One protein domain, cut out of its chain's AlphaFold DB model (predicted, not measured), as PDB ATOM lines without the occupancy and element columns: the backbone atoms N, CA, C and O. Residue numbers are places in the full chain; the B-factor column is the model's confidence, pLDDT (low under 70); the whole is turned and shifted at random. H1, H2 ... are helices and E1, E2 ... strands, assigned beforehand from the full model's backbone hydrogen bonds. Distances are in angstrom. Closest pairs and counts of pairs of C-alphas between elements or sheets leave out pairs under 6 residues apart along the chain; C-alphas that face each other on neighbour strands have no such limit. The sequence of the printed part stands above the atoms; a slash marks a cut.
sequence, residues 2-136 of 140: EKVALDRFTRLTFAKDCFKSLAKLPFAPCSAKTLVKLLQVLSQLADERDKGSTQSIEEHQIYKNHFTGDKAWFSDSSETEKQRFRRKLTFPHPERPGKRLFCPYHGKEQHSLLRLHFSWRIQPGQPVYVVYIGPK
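Overview. This is residues 2 to 136 of the 140 residues of an uncharacterized protein of Synechococcus sp. UBA8638 (UniProt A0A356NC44). A small twisted sheet of four strands has one long helix, H2, packed along one face, and H3 folds back from H2 as the second leg of a helical hairpin. Away from H2, past the other face of the sheet, lie the small hairpin E2 and E3 and the short helix H4, while H1, at the start of the printed part, only grazes the sheet with its residues 2 to 6. The printed part has 135 residues with four named helices and six named strands, in the order H1 E1 H2 H3 H4 E2 E3 E4 E5 E6; the class is mixed, helices and strands. The larger sheet runs E1 E6 E5 E4 and is mixed; E2 and E3 are antiparallel. The whole is compact and rounded, with a radius of gyration of the C-alphas of 14.5 A and spans of 41 by 36 by 34 A.

Arrangement. H1, residues 2 to 8, is close to but not clearly touching H2, residues 29 to 50, with the closest C-alphas, of Ala 5 and Val 36, 7.0 A apart. Edge strand E1, residues 12 to 14, is parallel to E6, residues 128 to 135, with N 13 and O 128 2.9 A apart, within hydrogen-bond range. H2 is on the sheet at a height of 8.6 A, two layers with the helix on one face, and runs along the strands, at 17 degrees to E5, residues 114 to 118, on the local plane. With its residues 41 to 49 alone H2 touches H3, residues 57 to 67; the closest C-alphas, of Glu 48 and Glu 59, are 5.9 A apart, and the two run opposite ways at 36 degrees, only just a steep tilt. H4, residues 79 to 84, is not on the sheet. In the hairpin of E2, residues 90 to 92, and E3, residues 100 to 102, N 91 and O 101 are 2.8 A apart; the closest C-alphas of E2 and E6, of Phe 91 and Val 131, are 6.6 A apart. E4, residues 106 to 108, E5 and E6 form a meander, each strand the antiparallel neighbour of the one before, with N 107 and O 116 2.8 A apart and N 115 and O 134 2.7 A apart. In H1, H2, H3 and H4 every O i to N i+4 pair is within hydrogen-bond range.

Along the chain. H1 begins at C-alpha 2 (3.618, 30.079, -21.749). H2 is 31.8 A long from C-alpha 29 (-0.437, 29.369, -9.420), H3 14.8 A, E5 13.3 A and E6 20.4 A, ending at C-alpha 135 (12.585, 21.132, -12.413).

Size, cuts and confidence. The C-alphas farthest apart, of Pro 26 and Ser 53, are 43.4 A apart. The printed part has no cut; the long links are E1 to H2 and H3 to H4. The mean pLDDT of the printed part is 91.9, and residues 52 to 55 are under 70.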
ATOM      1  N   GLU A   2       2.899  29.955 -20.467       90.06
ATOM      2  CA  GLU A   2       3.618  30.079 -21.749       90.06
ATOM      3  C   GLU A   2       3.094  31.212 -22.643       90.06
ATOM      4  O   GLU A   2       3.846  32.131 -22.939       90.06
ATOM      5  N   LYS A   3       1.789  31.231 -22.956       89.38
ATOM      6  CA  LYS A   3       1.174  32.315 -23.745       89.38
ATOM      7  C   LYS A   3       1.472  33.714 -23.184       89.38
ATOM      8  O   LYS A   3       1.951  34.580 -23.896       89.38
ATOM      9  N   VAL A   4       1.278  33.906 -21.876       90.31
ATOM     10  CA  VAL A   4       1.569  35.186 -21.198       90.31
ATOM     11  C   VAL A   4       3.045  35.563 -21.325       90.31
ATOM     12  O   VAL A   4       3.358  36.739 -21.463       90.31
ATOM     13  N   ALA A   5       3.953  34.588 -21.248       90.31
ATOM     14  CA  ALA A   5       5.379  34.848 -21.371       90.31
ATOM     15  C   ALA A   5       5.757  35.289 -22.794       90.31
ATOM     16  O   ALA A   5       6.473  36.277 -22.939       90.31
ATOM     17  N   LEU A   6       5.238  34.590 -23.808       90.75
ATOM     18  CA  LEU A   6       5.469  34.898 -25.222       90.75
ATOM     19  C   LEU A   6       4.882  36.259 -25.619       90.75
ATOM     20  O   LEU A   6       5.548  37.025 -26.306       90.75
ATOM     21  N   ASP A   7       3.682  36.587 -25.134       91.88
ATOM     22  CA  ASP A   7       2.994  37.834 -25.490       91.88
ATOM     23  C   ASP A   7       3.607  39.061 -24.788       91.88
ATOM     24  O   ASP A   7       3.616  40.161 -25.335       91.88
ATOM     25  N   ARG A   8       4.101  38.898 -23.550       93.19
ATOM     26  CA  ARG A   8       4.506  40.027 -22.693       93.19
ATOM     27  C   ARG A   8       5.993  40.365 -22.757       93.19
ATOM     28  O   ARG A   8       6.346  41.521 -22.536       93.19
ATOM     29  N   PHE A   9       6.865  39.384 -22.976       93.94
ATOM     30  CA  PHE A   9       8.315  39.567 -22.849       93.94
ATOM     31  C   PHE A   9       9.008  39.503 -24.209       93.94
ATOM     32  O   PHE A   9       9.790  38.598 -24.477       93.94
ATOM     33  N   THR A  10       8.747  40.498 -25.054       90.38
ATOM     34  CA  THR A  10       9.287  40.599 -26.424       90.38
ATOM     35  C   THR A  10      10.810  40.738 -26.485       90.38
ATOM     36  O   THR A  10      11.421  40.464 -27.512       90.38
ATOM     37  N   ARG A  11      11.435  41.135 -25.373       89.88
ATOM     38  CA  ARG A  11      12.893  41.225 -25.203       89.88
ATOM     39  C   ARG A  11      13.566  39.881 -24.928       89.88
ATOM     40  O   ARG A  11      14.795  39.793 -24.941       89.88
ATOM     41  N   LEU A  12      12.779  38.851 -24.624       94.81
ATOM     42  CA  LEU A  12      13.259  37.511 -24.327       94.81
ATOM     43  C   LEU A  12      12.952  36.589 -25.506       94.81
ATOM     44  O   LEU A  12      11.806  36.470 -25.934       94.81
ATOM     45  N   THR A  13      13.962  35.864 -25.977       95.81
ATOM     46  CA  THR A  13      13.782  34.835 -27.004       95.81
ATOM     47  C   THR A  13      13.639  33.478 -26.326       95.81
ATOM     48  O   THR A  13      14.575  32.961 -25.714       95.81
ATOM     49  N   PHE A  14      12.468  32.859 -26.435       96.19
ATOM     50  CA  PHE A  14      12.201  31.554 -25.831       96.19
ATOM     51  C   PHE A  14      12.588  30.419 -26.784       96.19
ATOM     52  O   PHE A  14      12.181  30.399 -27.944       96.19
ATOM     53  N   ALA A  15      13.359  29.440 -26.304       96.00
ATOM     54  CA  ALA A  15      13.606  28.226 -27.078       96.00
ATOM     55  C   ALA A  15      12.298  27.440 -27.268       96.00
ATOM     56  O   ALA A  15      11.502  27.342 -26.335       96.00
ATOM     57  N   LYS A  16      12.119  26.811 -28.438       91.94
ATOM     58  CA  LYS A  16      10.886  26.095 -28.824       91.94
ATOM     59  C   LYS A  16      10.349  25.141 -27.750       91.94
ATOM     60  O   LYS A  16       9.148  25.064 -27.539       91.94
ATOM     61  N   ASP A  17      11.236  24.422 -27.068       92.38
ATOM     62  CA  ASP A  17      10.869  23.410 -26.073       92.38
ATOM     63  C   ASP A  17      11.074  23.875 -24.619       92.38
ATOM     64  O   ASP A  17      11.052  23.050 -23.701       92.38
ATOM     65  N   CYS A  18      11.297  25.170 -24.362       95.12
ATOM     66  CA  CYS A  18      11.697  25.626 -23.026       95.12
ATOM     67  C   CYS A  18      10.612  25.385 -21.961       95.12
ATOM     68  O   CYS A  18      10.956  25.092 -20.818       95.12
ATOM     69  N   PHE A  19       9.325  25.418 -22.327       94.62
ATOM     70  CA  PHE A  19       8.196  25.156 -21.424       94.62
ATOM     71  C   PHE A  19       7.791  23.677 -21.342       94.62
ATOM     72  O   PHE A  19       6.988  23.308 -20.482       94.62
ATOM     73  N   LYS A  20       8.359  22.799 -22.183       94.25
ATOM     74  CA  LYS A  20       7.936  21.392 -22.330       94.25
ATOM     75  C   LYS A  20       7.928  20.616 -21.012       94.25
ATOM     76  O   LYS A  20       7.096  19.735 -20.807       94.25
ATOM     77  N   SER A  21       8.851  20.941 -20.109       91.88
ATOM     78  CA  SER A  21       8.945  20.296 -18.796       91.88
ATOM     79  C   SER A  21       7.817  20.703 -17.848       91.88
ATOM     80  O   SER A  21       7.438  19.904 -16.998       91.88
ATOM     81  N   LEU A  22       7.259  21.911 -17.990       90.75
ATOM     82  CA  LEU A  22       6.141  22.380 -17.167       90.75
ATOM     83  C   LEU A  22       4.831  21.680 -17.517       90.75
ATOM     84  O   LEU A  22       4.032  21.434 -16.622       90.75
ATOM     85  N   ALA A  23       4.629  21.317 -18.787       88.12
ATOM     86  CA  ALA A  23       3.416  20.632 -19.242       88.12
ATOM     87  C   ALA A  23       3.189  19.273 -18.550       88.12
ATOM     88  O   ALA A  23       2.079  18.755 -18.549       88.12
ATOM     89  N   LYS A  24       4.241  18.694 -17.959       88.88
ATOM     90  CA  LYS A  24       4.199  17.415 -17.235       88.88
ATOM     91  C   LYS A  24       3.952  17.567 -15.732       88.88
ATOM     92  O   LYS A  24       3.956  16.566 -15.023       88.88
ATOM     93  N   LEU A  25       3.823  18.794 -15.232       88.94
ATOM     94  CA  LEU A  25       3.684  19.086 -13.810       88.94
ATOM     95  C   LEU A  25       2.275  19.595 -13.496       88.94
ATOM     96  O   LEU A  25       1.668  20.265 -14.335       88.94
ATOM     97  N   PRO A  26       1.763  19.340 -12.279       91.56
ATOM     98  CA  PRO A  26       0.537  19.976 -11.828       91.56
ATOM     99  C   PRO A  26       0.710  21.498 -11.817       91.56
ATOM    100  O   PRO A  26       1.764  22.030 -11.454       91.56
ATOM    101  N   PHE A  27      -0.337  22.214 -12.222       90.31
ATOM    102  CA  PHE A  27      -0.297  23.667 -12.258       90.31
ATOM    103  C   PHE A  27      -0.298  24.246 -10.839       90.31
ATOM    104  O   PHE A  27      -1.253  24.073 -10.087       90.31
ATOM    105  N   ALA A  28       0.759  24.986 -10.502       92.00
ATOM    106  CA  ALA A  28       0.883  25.718  -9.247       92.00
ATOM    107  C   ALA A  28       0.824  27.238  -9.516       92.00
ATOM    108  O   ALA A  28       1.800  27.806 -10.025       92.00
ATOM    109  N   PRO A  29      -0.280  27.933  -9.166       91.75
ATOM    110  CA  PRO A  29      -0.437  29.369  -9.420       91.75
ATOM    111  C   PRO A  29       0.686  30.223  -8.816       91.75
ATOM    112  O   PRO A  29       1.182  31.155  -9.453       91.75
ATOM    113  N   CYS A  30       1.138  29.874  -7.608       92.56
ATOM    114  CA  CYS A  30       2.240  30.551  -6.925       92.56
ATOM    115  C   CYS A  30       3.553  30.453  -7.716       92.56
ATOM    116  O   CYS A  30       4.244  31.460  -7.896       92.56
ATOM    117  N   SER A  31       3.874  29.269  -8.246       93.75
ATOM    118  CA  SER A  31       5.065  29.070  -9.074       93.75
ATOM    119  C   SER A  31       4.952  29.800 -10.407       93.75
ATOM    120  O   SER A  31       5.908  30.452 -10.820       93.75
ATOM    121  N   ALA A  32       3.778  29.788 -11.047       93.56
ATOM    122  CA  ALA A  32       3.549  30.547 -12.275       93.56
ATOM    123  C   ALA A  32       3.767  32.057 -12.063       93.56
ATOM    124  O   ALA A  32       4.471  32.690 -12.849       93.56
ATOM    125  N   LYS A  33       3.238  32.625 -10.970       94.81
ATOM    126  CA  LYS A  33       3.440  34.038 -10.605       94.81
ATOM    127  C   LYS A  33       4.919  34.360 -10.380       94.81
ATOM    128  O   LYS A  33       5.397  35.389 -10.850       94.81
ATOM    129  N   THR A  34       5.650  33.485  -9.693       95.38
ATOM    130  CA  THR A  34       7.091  33.659  -9.456       95.38
ATOM    131  C   THR A  34       7.897  33.573 -10.751       95.38
ATOM    132  O   THR A  34       8.747  34.424 -10.987       95.38
ATOM    133  N   LEU A  35       7.602  32.617 -11.636       96.38
ATOM    134  CA  LEU A  35       8.269  32.512 -12.938       96.38
ATOM    135  C   LEU A  35       8.041  33.757 -13.804       96.38
ATOM    136  O   LEU A  35       8.984  34.252 -14.410       96.38
ATOM    137  N   VAL A  36       6.821  34.305 -13.817       96.12
ATOM    138  CA  VAL A  36       6.526  35.567 -14.518       96.12
ATOM    139  C   VAL A  36       7.340  36.727 -13.938       96.12
ATOM    140  O   VAL A  36       7.865  37.530 -14.701       96.12
ATOM    141  N   LYS A  37       7.508  36.801 -12.610       96.44
ATOM    142  CA  LYS A  37       8.380  37.810 -11.983       96.44
ATOM    143  C   LYS A  37       9.847  37.646 -12.387       96.44
ATOM    144  O   LYS A  37      10.502  38.642 -12.664       96.44
ATOM    145  N   LEU A  38      10.360  36.413 -12.447       97.19
ATOM    146  CA  LEU A  38      11.728  36.153 -12.911       97.19
ATOM    147  C   LEU A  38      11.917  36.613 -14.365       97.19
ATOM    148  O   LEU A  38      12.892  37.292 -14.672       97.19
ATOM    149  N   LEU A  39      10.965  36.300 -15.247       97.19
ATOM    150  CA  LEU A  39      10.981  36.772 -16.634       97.19
ATOM    151  C   LEU A  39      10.933  38.302 -16.720       97.19
ATOM    152  O   LEU A  39      11.675  38.893 -17.495       97.19
ATOM    153  N   GLN A  40      10.121  38.946 -15.880       96.38
ATOM    154  CA  GLN A  40      10.047  40.402 -15.827       96.38
ATOM    155  C   GLN A  40      11.386  41.034 -15.438       96.38
ATOM    156  O   GLN A  40      11.820  41.958 -16.116       96.38
ATOM    157  N   VAL A  41      12.070  40.504 -14.419       95.81
ATOM    158  CA  VAL A  41      13.399  40.997 -14.020       95.81
ATOM    159  C   VAL A  41      14.424  40.814 -15.146       95.81
ATOM    160  O   VAL A  41      15.218  41.716 -15.395       95.81
ATOM    161  N   LEU A  42      14.401  39.680 -15.857       95.25
ATOM    162  CA  LEU A  42      15.296  39.457 -17.002       95.25
ATOM    163  C   LEU A  42      15.020  40.423 -18.157       95.25
ATOM    164  O   LEU A  42      15.966  40.933 -18.750       95.25
ATOM    165  N   SER A  43      13.746  40.684 -18.462       94.44
ATOM    166  CA  SER A  43      13.359  41.648 -19.496       94.44
ATOM    167  C   SER A  43      13.821  43.056 -19.128       94.44
ATOM    168  O   SER A  43      14.470  43.701 -19.939       94.44
ATOM    169  N   GLN A  44      13.571  43.492 -17.887       93.00
ATOM    170  CA  GLN A  44      14.021  44.795 -17.386       93.00
ATOM    171  C   GLN A  44      15.542  44.933 -17.459       93.00
ATOM    172  O   GLN A  44      16.045  45.962 -17.888       93.00
ATOM    173  N   LEU A  45      16.280  43.883 -17.091       91.69
ATOM    174  CA  LEU A  45      17.736  43.893 -17.189       91.69
ATOM    175  C   LEU A  45      18.221  44.001 -18.643       91.69
ATOM    176  O   LEU A  45      19.218  44.669 -18.901       91.69
ATOM    177  N   ALA A  46      17.538  43.349 -19.586       91.06
ATOM    178  CA  ALA A  46      17.844  43.471 -21.009       91.06
ATOM    179  C   ALA A  46      17.555  44.887 -21.533       91.06
ATOM    180  O   ALA A  46      18.376  45.437 -22.259       91.06
ATOM    181  N   ASP A  47      16.433  45.486 -21.128       90.38
ATOM    182  CA  ASP A  47      16.069  46.857 -21.499       90.38
ATOM    183  C   ASP A  47      17.069  47.883 -20.953       90.38
ATOM    184  O   ASP A  47      17.534  48.746 -21.693       90.38
ATOM    185  N   GLU A  48      17.459  47.767 -19.679       89.00
ATOM    186  CA  GLU A  48      18.452  48.660 -19.068       89.00
ATOM    187  C   GLU A  48      19.817  48.567 -19.750       89.00
ATOM    188  O   GLU A  48      20.481  49.581 -19.962       89.00
ATOM    189  N   ARG A  49      20.229  47.360 -20.153       85.69
ATOM    190  CA  ARG A  49      21.489  47.156 -20.878       85.69
ATOM    191  C   ARG A  49      21.482  47.793 -22.264       85.69
ATOM    192  O   ARG A  49      22.528  48.263 -22.703       85.69
ATOM    193  N   ASP A  50      20.339  47.832 -22.939       84.06
ATOM    194  CA  ASP A  50      20.209  48.458 -24.257       84.06
ATOM    195  C   ASP A  50      20.276  49.993 -24.208       84.06
ATOM    196  O   ASP A  50      20.667  50.611 -25.198       84.06
ATOM    197  N   LYS A  51      19.940  50.619 -23.072       83.88
ATOM    198  CA  LYS A  51      19.885  52.086 -22.930       83.88
ATOM    199  C   LYS A  51      21.248  52.797 -22.935       83.88
ATOM    200  O   LYS A  51      21.265  54.014 -23.098       83.88
ATOM    201  N   GLY A  52      22.381  52.100 -22.810       65.75
ATOM    202  CA  GLY A  52      23.705  52.691 -23.069       65.75
ATOM    203  C   GLY A  52      24.761  52.551 -21.966       65.75
ATOM    204  O   GLY A  52      24.544  51.967 -20.914       65.75
ATOM    205  N   SER A  53      25.957  53.066 -22.276       56.72
ATOM    206  CA  SER A  53      27.308  52.512 -22.034       56.72
ATOM    207  C   SER A  53      27.887  52.500 -20.609       56.72
ATOM    208  O   SER A  53      29.087  52.278 -20.441       56.72
ATOM    209  N   THR A  54      27.084  52.691 -19.575       55.62
ATOM    210  CA  THR A  54      27.559  52.716 -18.184       55.62
ATOM    211  C   THR A  54      26.508  52.035 -17.334       55.62
ATOM    212  O   THR A  54      25.332  52.303 -17.541       55.62
ATOM    213  N   GLN A  55      26.914  51.151 -16.411       62.34
ATOM    214  CA  GLN A  55      26.002  50.458 -15.490       62.34
ATOM    215  C   GLN A  55      24.994  51.460 -14.922       62.34
ATOM    216  O   GLN A  55      25.355  52.270 -14.065       62.34
ATOM    217  N   SER A  56      23.760  51.446 -15.440       72.69
ATOM    218  CA  SER A  56      22.740  52.377 -14.975       72.69
ATOM    219  C   SER A  56      22.500  52.084 -13.494       72.69
ATOM    220  O   SER A  56      22.666  50.949 -13.033       72.69
ATOM    221  N   ILE A  57      22.148  53.106 -12.709       80.94
ATOM    222  CA  ILE A  57      21.812  52.915 -11.289       80.94
ATOM    223  C   ILE A  57      20.736  51.825 -11.156       80.94
ATOM    224  O   ILE A  57      20.797  50.994 -10.250       80.94
ATOM    225  N   GLU A  58      19.807  51.777 -12.111       85.62
ATOM    226  CA  GLU A  58      18.757  50.767 -12.210       85.62
ATOM    227  C   GLU A  58      19.313  49.369 -12.506       85.62
ATOM    228  O   GLU A  58      18.961  48.415 -11.811       85.62
ATOM    229  N   GLU A  59      20.241  49.231 -13.459       86.25
ATOM    230  CA  GLU A  59      20.929  47.970 -13.737       86.25
ATOM    231  C   GLU A  59      21.639  47.449 -12.478       86.25
ATOM    232  O   GLU A  59      21.449  46.298 -12.071       86.25
ATOM    233  N   HIS A  60      22.411  48.312 -11.810       87.62
ATOM    234  CA  HIS A  60      23.105  47.965 -10.573       87.62
ATOM    235  C   HIS A  60      22.123  47.544  -9.473       87.62
ATOM    236  O   HIS A  60      22.361  46.563  -8.763       87.62
ATOM    237  N   GLN A  61      20.988  48.237  -9.355       90.88
ATOM    238  CA  GLN A  61      19.949  47.907  -8.390       90.88
ATOM    239  C   GLN A  61      19.307  46.544  -8.684       90.88
ATOM    240  O   GLN A  61      19.089  45.763  -7.753       90.88
ATOM    241  N   ILE A  62      19.059  46.214  -9.956       92.88
ATOM    242  CA  ILE A  62      18.566  44.896 -10.377       92.88
ATOM    243  C   ILE A  62      19.569  43.805  -9.984       92.88
ATOM    244  O   ILE A  62      19.184  42.802  -9.374       92.88
ATOM    245  N   TYR A  63      20.858  44.008 -10.274       90.50
ATOM    246  CA  TYR A  63      21.919  43.078  -9.884       90.50
ATOM    247  C   TYR A  63      21.963  42.866  -8.374       90.50
ATOM    248  O   TYR A  63      21.890  41.730  -7.902       90.50
ATOM    249  N   LYS A  64      22.027  43.957  -7.610       92.06
ATOM    250  CA  LYS A  64      22.081  43.913  -6.149       92.06
ATOM    251  C   LYS A  64      20.872  43.174  -5.568       92.06
ATOM    252  O   LYS A  64      21.041  42.282  -4.743       92.06
ATOM    253  N   ASN A  65      19.668  43.480  -6.045       94.00
ATOM    254  CA  ASN A  65      18.431  42.927  -5.493       94.00
ATOM    255  C   ASN A  65      18.175  41.467  -5.877       94.00
ATOM    256  O   ASN A  65      17.555  40.734  -5.106       94.00
ATOM    257  N   HIS A  66      18.595  41.045  -7.074       95.69
ATOM    258  CA  HIS A  66      18.152  39.769  -7.641       95.69
ATOM    259  C   HIS A  66      19.280  38.776  -7.938       95.69
ATOM    260  O   HIS A  66      18.997  37.582  -8.026       95.69
ATOM    261  N   PHE A  67      20.530  39.224  -8.055       94.12
ATOM    262  CA  PHE A  67      21.680  38.387  -8.426       94.12
ATOM    263  C   PHE A  67      22.722  38.240  -7.309       94.12
ATOM    264  O   PHE A  67      23.641  37.434  -7.448       94.12
ATOM    265  N   THR A  68      22.592  38.985  -6.206       91.50
ATOM    266  CA  THR A  68      23.540  38.941  -5.079       91.50
ATOM    267  C   THR A  68      22.870  38.547  -3.761       91.50
ATOM    268  O   THR A  68      21.666  38.724  -3.583       91.50
ATOM    269  N   GLY A  69      23.663  37.990  -2.842       89.81
ATOM    270  CA  GLY A  69      23.220  37.542  -1.520       89.81
ATOM    271  C   GLY A  69      22.644  36.120  -1.483       89.81
ATOM    272  O   GLY A  69      22.336  35.509  -2.506       89.81
ATOM    273  N   ASP A  70      22.465  35.593  -0.272       84.19
ATOM    274  CA  ASP A  70      22.063  34.192  -0.045       84.19
ATOM    275  C   ASP A  70      20.667  33.862  -0.588       84.19
ATOM    276  O   ASP A  70      20.370  32.726  -0.965       84.19
ATOM    277  N   LYS A  71      19.802  34.877  -0.668       88.12
ATOM    278  CA  LYS A  71      18.433  34.775  -1.188       88.12
ATOM    279  C   LYS A  71      18.312  35.272  -2.633       88.12
ATOM    280  O   LYS A  71      17.200  35.561  -3.074       88.12
ATOM    281  N   ALA A  72      19.428  35.353  -3.366       94.25
ATOM    282  CA  ALA A  72      19.430  35.764  -4.765       94.25
ATOM    283  C   ALA A  72      18.465  34.913  -5.600       94.25
ATOM    284  O   ALA A  72      18.455  33.674  -5.542       94.25
ATOM    285  N   TRP A  73      17.657  35.603  -6.398       96.75
ATOM    286  CA  TRP A  73      16.687  34.996  -7.303       96.75
ATOM    287  C   TRP A  73      17.384  34.318  -8.474       96.75
ATOM    288  O   TRP A  73      16.935  33.269  -8.929       96.75
ATOM    289  N   PHE A  74      18.501  34.888  -8.918       97.06
ATOM    290  CA  PHE A  74      19.338  34.362  -9.978       97.06
ATOM    291  C   PHE A  74      20.715  34.018  -9.438       97.06
ATOM    292  O   PHE A  74      21.283  34.748  -8.630       97.06
ATOM    293  N   SER A  75      21.274  32.908  -9.898       95.25
ATOM    294  CA  SER A  75      22.673  32.598  -9.640       95.25
ATOM    295  C   SER A  75      23.255  31.742 -10.749       95.25
ATOM    296  O   SER A  75      22.533  31.098 -11.514       95.25
ATOM    297  N   ASP A  76      24.579  31.707 -10.791       95.62
ATOM    298  CA  ASP A  76      25.291  30.704 -11.561       95.62
ATOM    299  C   ASP A  76      25.194  29.330 -10.876       95.62
ATOM    300  O   ASP A  76      24.873  29.219  -9.687       95.62
ATOM    301  N   SER A  77      25.465  28.275 -11.639       94.12
ATOM    302  CA  SER A  77      25.737  26.951 -11.080       94.12
ATOM    303  C   SER A  77      27.150  26.913 -10.490       94.12
ATOM    304  O   SER A  77      28.045  27.621 -10.955       94.12
ATOM    305  N   SER A  78      27.379  26.057  -9.493       93.56
ATOM    306  CA  SER A  78      28.735  25.829  -8.971       93.56
ATOM    307  C   SER A  78      29.650  25.210 -10.036       93.56
ATOM    308  O   SER A  78      29.171  24.562 -10.966       93.56
ATOM    309  N   GLU A  79      30.969  25.360  -9.899       94.94
ATOM    310  CA  GLU A  79      31.925  24.803 -10.868       94.94
ATOM    311  C   GLU A  79      31.802  23.274 -10.990       94.94
ATOM    312  O   GLU A  79      31.724  22.723 -12.088       94.94
ATOM    313  N   THR A  80      31.623  22.589  -9.861       94.25
ATOM    314  CA  THR A  80      31.355  21.147  -9.825       94.25
ATOM    315  C   THR A  80      30.057  20.779 -10.552       94.25
ATOM    316  O   THR A  80      30.019  19.798 -11.298       94.25
ATOM    317  N   GLU A  81      28.978  21.557 -10.382       93.50
ATOM    318  CA  GLU A  81      27.729  21.335 -11.123       93.50
ATOM    319  C   GLU A  81      27.903  21.601 -12.621       93.50
ATOM    320  O   GLU A  81      27.410  20.818 -13.435       93.50
ATOM    321  N   LYS A  82      28.628  22.660 -12.999       96.00
ATOM    322  CA  LYS A  82      28.926  22.986 -14.398       96.00
ATOM    323  C   LYS A  82      29.665  21.850 -15.088       96.00
ATOM    324  O   LYS A  82      29.279  21.474 -16.190       96.00
ATOM    325  N   GLN A  83      30.687  21.288 -14.446       94.50
ATOM    326  CA  GLN A  83      31.462  20.176 -14.995       94.50
ATOM    327  C   GLN A  83      30.611  18.908 -15.095       94.50
ATOM    328  O   GLN A  83      30.465  18.333 -16.176       94.50
ATOM    329  N   ARG A  84      29.962  18.515 -13.993       94.69
ATOM    330  CA  ARG A  84      29.166  17.282 -13.919       94.69
ATOM    331  C   ARG A  84      27.954  17.289 -14.848       94.69
ATOM    332  O   ARG A  84      27.616  16.264 -15.436       94.69
ATOM    333  N   PHE A  85      27.277  18.426 -14.965       95.50
ATOM    334  CA  PHE A  85      26.026  18.553 -15.711       95.50
ATOM    335  C   PHE A  85      26.183  19.349 -17.006       95.50
ATOM    336  O   PHE A  85      25.175  19.724 -17.602       95.50
ATOM    337  N   ARG A  86      27.415  19.542 -17.500       95.75
ATOM    338  CA  ARG A  86      27.715  20.331 -18.707       95.75
ATOM    339  C   ARG A  86      26.784  20.016 -19.871       95.75
ATOM    340  O   ARG A  86      26.221  20.921 -20.476       95.75
ATOM    341  N   ARG A  87      26.576  18.726 -20.155       95.25
ATOM    342  CA  ARG A  87      25.694  18.268 -21.240       95.25
ATOM    343  C   ARG A  87      24.231  18.672 -21.023       95.25
ATOM    344  O   ARG A  87      23.586  19.073 -21.982       95.25
ATOM    345  N   LYS A  88      23.728  18.598 -19.784       95.38
ATOM    346  CA  LYS A  88      22.352  18.988 -19.420       95.38
ATOM    347  C   LYS A  88      22.160  20.507 -19.378       95.38
ATOM    348  O   LYS A  88      21.062  20.979 -19.622       95.38
ATOM    349  N   LEU A  89      23.222  21.252 -19.083       96.38
ATOM    350  CA  LEU A  89      23.249  22.718 -19.065       96.38
ATOM    351  C   LEU A  89      23.586  23.323 -20.440       96.38
ATOM    352  O   LEU A  89      23.758  24.535 -20.552       96.38
ATOM    353  N   THR A  90      23.717  22.489 -21.479       96.94
ATOM    354  CA  THR A  90      24.014  22.916 -22.848       96.94
ATOM    355  C   THR A  90      22.814  22.658 -23.754       96.94
ATOM    356  O   THR A  90      22.523  21.511 -24.106       96.94
ATOM    357  N   PHE A  91      22.179  23.726 -24.217       96.75
ATOM    358  CA  PHE A  91      20.933  23.703 -24.979       96.75
ATOM    359  C   PHE A  91      21.182  24.026 -26.460       96.75
ATOM    360  O   PHE A  91      22.199  24.643 -26.781       96.75
ATOM    361  N   PRO A  92      20.305  23.614 -27.390       96.38
ATOM    362  CA  PRO A  92      20.326  24.121 -28.761       96.38
ATOM    363  C   PRO A  92      20.139  25.643 -28.784       96.38
ATOM    364  O   PRO A  92      19.371  26.187 -27.990       96.38
ATOM    365  N   HIS A  93      20.836  26.335 -29.681       95.56
ATOM    366  CA  HIS A  93      20.652  27.774 -29.850       95.56
ATOM    367  C   HIS A  93      19.291  28.051 -30.521       95.56
ATOM    368  O   HIS A  93      19.051  27.488 -31.589       95.56
ATOM    369  N   PRO A  94      18.422  28.924 -29.968       93.94
ATOM    370  CA  PRO A  94      17.068  29.135 -30.500       93.94
ATOM    371  C   PRO A  94      17.027  29.629 -31.951       93.94
ATOM    372  O   PRO A  94      16.191  29.183 -32.724       93.94
ATOM    373  N   GLU A  95      17.963  30.506 -32.325       94.06
ATOM    374  CA  GLU A  95      17.978  31.154 -33.650       94.06
ATOM    375  C   GLU A  95      19.085  30.660 -34.599       94.06
ATOM    376  O   GLU A  95      19.140  31.066 -35.755       94.06
ATOM    377  N   ARG A  96      20.009  29.807 -34.134       93.50
ATOM    378  CA  ARG A  96      21.194  29.393 -34.910       93.50
ATOM    379  C   ARG A  96      21.263  27.868 -34.977       93.50
ATOM    380  O   ARG A  96      21.881  27.254 -34.101       93.50
ATOM    381  N   PRO A  97      20.639  27.239 -35.990       92.44
ATOM    382  CA  PRO A  97      20.651  25.790 -36.153       92.44
ATOM    383  C   PRO A  97      22.070  25.205 -36.083       92.44
ATOM    384  O   PRO A  97      23.031  25.785 -36.583       92.44
ATOM    385  N   GLY A  98      22.218  24.070 -35.398       93.69
ATOM    386  CA  GLY A  98      23.512  23.407 -35.188       93.69
ATOM    387  C   GLY A  98      24.427  24.058 -34.140       93.69
ATOM    388  O   GLY A  98      25.400  23.435 -33.716       93.69
ATOM    389  N   LYS A  99      24.125  25.274 -33.660       96.31
ATOM    390  CA  LYS A  99      24.847  25.896 -32.540       96.31
ATOM    391  C   LYS A  99      24.221  25.514 -31.201       96.31
ATOM    392  O   LYS A  99      23.058  25.117 -31.109       96.31
ATOM    393  N   ARG A 100      25.018  25.625 -30.137       96.06
ATOM    394  CA  ARG A 100      24.620  25.290 -28.767       96.06
ATOM    395  C   ARG A 100      25.001  26.406 -27.801       96.06
ATOM    396  O   ARG A 100      26.025  27.055 -27.992       96.06
ATOM    397  N   LEU A 101      24.193  26.591 -26.763       95.69
ATOM    398  CA  LEU A 101      24.382  27.562 -25.690       95.69
ATOM    399  C   LEU A 101      24.618  26.835 -24.369       95.69
ATOM    400  O   LEU A 101      23.819  25.988 -23.975       95.69
ATOM    401  N   PHE A 102      25.702  27.174 -23.678       97.12
ATOM    402  CA  PHE A 102      25.935  26.726 -22.310       97.12
ATOM    403  C   PHE A 102      25.322  27.743 -21.340       97.12
ATOM    404  O   PHE A 102      25.806  28.866 -21.234       97.12
ATOM    405  N   CYS A 103      24.252  27.348 -20.647       97.25
ATOM    406  CA  CYS A 103      23.428  28.228 -19.815       97.25
ATOM    407  C   CYS A 103      23.398  27.742 -18.353       97.25
ATOM    408  O   CYS A 103      22.388  27.196 -17.904       97.25
ATOM    409  N   PRO A 104      24.495  27.894 -17.588       96.56
ATOM    410  CA  PRO A 104      24.542  27.476 -16.183       96.56
ATOM    411  C   PRO A 104      23.817  28.451 -15.236       96.56
ATOM    412  O   PRO A 104      23.369  28.037 -14.159       96.56
ATOM    413  N   TYR A 105      23.649  29.709 -15.656       97.06
ATOM    414  CA  TYR A 105      22.865  30.720 -14.951       97.06
ATOM    415  C   TYR A 105      21.378  30.389 -14.973       97.06
ATOM    416  O   TYR A 105      20.832  29.952 -15.992       97.06
ATOM    417  N   HIS A 106      20.723  30.600 -13.832       97.44
ATOM    418  CA  HIS A 106      19.313  30.285 -13.686       97.44
ATOM    419  C   HIS A 106      18.587  31.151 -12.656       97.44
ATOM    420  O   HIS A 106      19.151  31.522 -11.629       97.44
ATOM    421  N   GLY A 107      17.303  31.401 -12.908       97.31
ATOM    422  CA  GLY A 107      16.343  31.891 -11.923       97.31
ATOM    423  C   GLY A 107      15.794  30.749 -11.067       97.31
ATOM    424  O   GLY A 107      15.585  29.636 -11.561       97.31
ATOM    425  N   LYS A 108      15.567  31.008  -9.780       96.00
ATOM    426  CA  LYS A 108      15.109  30.033  -8.787       96.00
ATOM    427  C   LYS A 108      13.658  30.300  -8.416       96.00
ATOM    428  O   LYS A 108      13.323  31.334  -7.853       96.00
ATOM    429  N   GLU A 109      12.816  29.311  -8.658       94.88
ATOM    430  CA  GLU A 109      11.472  29.243  -8.102       94.88
ATOM    431  C   GLU A 109      11.505  28.175  -7.000       94.88
ATOM    432  O   GLU A 109      11.935  27.042  -7.232       94.88
ATOM    433  N   GLN A 110      11.192  28.565  -5.762       90.81
ATOM    434  CA  GLN A 110      11.444  27.710  -4.598       90.81
ATOM    435  C   GLN A 110      10.262  26.809  -4.228       90.81
ATOM    436  O   GLN A 110      10.498  25.756  -3.649       90.81
ATOM    437  N   HIS A 111       9.022  27.169  -4.579       88.50
ATOM    438  CA  HIS A 111       7.844  26.407  -4.157       88.50
ATOM    439  C   HIS A 111       7.750  25.056  -4.877       88.50
ATOM    440  O   HIS A 111       7.604  24.030  -4.226       88.50
ATOM    441  N   SER A 112       7.938  25.033  -6.199       89.62
ATOM    442  CA  SER A 112       7.964  23.795  -6.996       89.62
ATOM    443  C   SER A 112       9.391  23.360  -7.365       89.62
ATOM    444  O   SER A 112       9.594  22.446  -8.167       89.62
ATOM    445  N   LEU A 113      10.408  24.008  -6.779       92.62
ATOM    446  CA  LEU A 113      11.833  23.779  -7.051       92.62
ATOM    447  C   LEU A 113      12.186  23.877  -8.547       92.62
ATOM    448  O   LEU A 113      13.027  23.116  -9.053       92.62
ATOM    449  N   LEU A 114      11.550  24.814  -9.254       95.56
ATOM    450  CA  LEU A 114      11.783  25.041 -10.675       95.56
ATOM    451  C   LEU A 114      13.000  25.943 -10.901       95.56
ATOM    452  O   LEU A 114      13.474  26.679 -10.026       95.56
ATOM    453  N   ARG A 115      13.542  25.842 -12.107       96.50
ATOM    454  CA  ARG A 115      14.678  26.591 -12.618       96.50
ATOM    455  C   ARG A 115      14.340  27.137 -13.990       96.50
ATOM    456  O   ARG A 115      13.798  26.420 -14.827       96.50
ATOM    457  N   LEU A 116      14.691  28.399 -14.188       97.69
ATOM    458  CA  LEU A 116      14.622  29.094 -15.464       97.69
ATOM    459  C   LEU A 116      16.056  29.321 -15.927       97.69
ATOM    460  O   LEU A 116      16.727  30.182 -15.371       97.69
ATOM    461  N   HIS A 117      16.545  28.537 -16.884       98.06
ATOM    462  CA  HIS A 117      17.884  28.713 -17.448       98.06
ATOM    463  C   HIS A 117      17.847  29.679 -18.628       98.06
ATOM    464  O   HIS A 117      16.939  29.620 -19.464       98.06
ATOM    465  N   PHE A 118      18.857  30.541 -18.705       97.69
ATOM    466  CA  PHE A 118      18.945  31.584 -19.719       97.69
ATOM    467  C   PHE A 118      20.392  31.860 -20.148       97.69
ATOM    468  O   PHE A 118      21.348  31.409 -19.509       97.69
ATOM    469  N   SER A 119      20.567  32.563 -21.267       95.69
ATOM    470  CA  SER A 119      21.882  32.970 -21.765       95.69
ATOM    471  C   SER A 119      22.522  34.057 -20.904       95.69
ATOM    472  O   SER A 119      21.884  35.045 -20.546       95.69
ATOM    473  N   TRP A 120      23.818  33.904 -20.652       91.88
ATOM    474  CA  TRP A 120      24.669  34.860 -19.946       91.88
ATOM    475  C   TRP A 120      25.937  35.107 -20.775       91.88
ATOM    476  O   TRP A 120      26.430  34.167 -21.394       91.88
ATOM    477  N   ARG A 121      26.553  36.294 -20.837       84.44
ATOM    478  CA  ARG A 121      26.227  37.608 -20.247       84.44
ATOM    479  C   ARG A 121      25.194  38.351 -21.106       84.44
ATOM    480  O   ARG A 121      25.275  38.272 -22.327       84.44
ATOM    481  N   ILE A 122      24.264  39.075 -20.484       85.94
ATOM    482  CA  ILE A 122      23.297  39.924 -21.202       85.94
ATOM    483  C   ILE A 122      24.053  41.143 -21.744       85.94
ATOM    484  O   ILE A 122      24.602  41.920 -20.963       85.94
ATOM    485  N   GLN A 123      24.148  41.251 -23.070       84.75
ATOM    486  CA  GLN A 123      24.866  42.326 -23.760       84.75
ATOM    487  C   GLN A 123      23.874  43.307 -24.400       84.75
ATOM    488  O   GLN A 123      22.812  42.860 -24.837       84.75
ATOM    489  N   PRO A 124      24.227  44.601 -24.504       85.12
ATOM    490  CA  PRO A 124      23.415  45.578 -25.226       85.12
ATOM    491  C   PRO A 124      23.144  45.131 -26.668       85.12
ATOM    492  O   PRO A 124      24.049  44.668 -27.368       85.12
ATOM    493  N   GLY A 125      21.897  45.256 -27.109       84.25
ATOM    494  CA  GLY A 125      21.427  44.906 -28.446       84.25
ATOM    495  C   GLY A 125      21.388  43.404 -28.738       84.25
ATOM    496  O   GLY A 125      21.175  43.022 -29.888       84.25
ATOM    497  N   GLN A 126      21.619  42.539 -27.743       87.00
ATOM    498  CA  GLN A 126      21.546  41.086 -27.907       87.00
ATOM    499  C   GLN A 126      20.301  40.514 -27.216       87.00
ATOM    500  O   GLN A 126      19.999  40.887 -26.078       87.00
ATOM    501  N   PRO A 127      19.592  39.564 -27.852       88.62
ATOM    502  CA  PRO A 127      18.463  38.896 -27.220       88.62
ATOM    503  C   PRO A 127      18.915  38.057 -26.019       88.62
ATOM    504  O   PRO A 127      19.987  37.442 -26.016       88.62
ATOM    505  N   VAL A 128      18.054  37.981 -25.004       95.06
ATOM    506  CA  VAL A 128      18.238  37.062 -23.877       95.06
ATOM    507  C   VAL A 128      17.477  35.779 -24.168       95.06
ATOM    508  O   VAL A 128      16.249  35.762 -24.216       95.06
ATOM    509  N   TYR A 129      18.207  34.681 -24.341       97.00
ATOM    510  CA  TYR A 129      17.614  33.387 -24.643       97.00
ATOM    511  C   TYR A 129      17.158  32.688 -23.367       97.00
ATOM    512  O   TYR A 129      17.989  32.334 -22.532       97.00
ATOM    513  N   VAL A 130      15.862  32.410 -23.237       97.62
ATOM    514  CA  VAL A 130      15.311  31.534 -22.193       97.62
ATOM    515  C   VAL A 130      15.219  30.122 -22.758       97.62
ATOM    516  O   VAL A 130      14.375  29.815 -23.601       97.62
ATOM    517  N   VAL A 131      16.117  29.248 -22.307       97.69
ATOM    518  CA  VAL A 131      16.351  27.940 -22.941       97.69
ATOM    519  C   VAL A 131      15.658  26.782 -22.230       97.69
ATOM    520  O   VAL A 131      15.441  25.735 -22.835       97.69
ATOM    521  N   TYR A 132      15.284  26.955 -20.960       97.62
ATOM    522  CA  TYR A 132      14.604  25.917 -20.191       97.62
ATOM    523  C   TYR A 132      13.853  26.498 -18.998       97.62
ATOM    524  O   TYR A 132      14.409  27.297 -18.246       97.62
ATOM    525  N   ILE A 133      12.626  26.026 -18.781       97.12
ATOM    526  CA  ILE A 133      11.837  26.267 -17.577       97.12
ATOM    527  C   ILE A 133      11.278  24.932 -17.088       97.12
ATOM    528  O   ILE A 133      10.523  24.255 -17.781       97.12
ATOM    529  N   GLY A 134      11.658  24.527 -15.880       95.88
ATOM    530  CA  GLY A 134      11.242  23.237 -15.337       95.88
ATOM    531  C   GLY A 134      11.993  22.851 -14.070       95.88
ATOM    532  O   GLY A 134      12.709  23.677 -13.510       95.88
ATOM    533  N   PRO A 135      11.866  21.604 -13.593       95.19
ATOM    534  CA  PRO A 135      12.585  21.132 -12.413       95.19
ATOM    535  C   PRO A 135      14.103  21.308 -12.542       95.19
ATOM    536  O   PRO A 135      14.654  21.251 -13.642       95.19
ATOM    537  N   LYS A 136      14.799  21.489 -11.414       93.31
ATOM    538  CA  LYS A 136      16.269  21.593 -11.383       93.31
ATOM    539  C   LYS A 136      16.935  20.407 -12.112       93.31
ATOM    540  O   LYS A 136      16.806  19.263 -11.684       93.31
TER     541      LYS A 136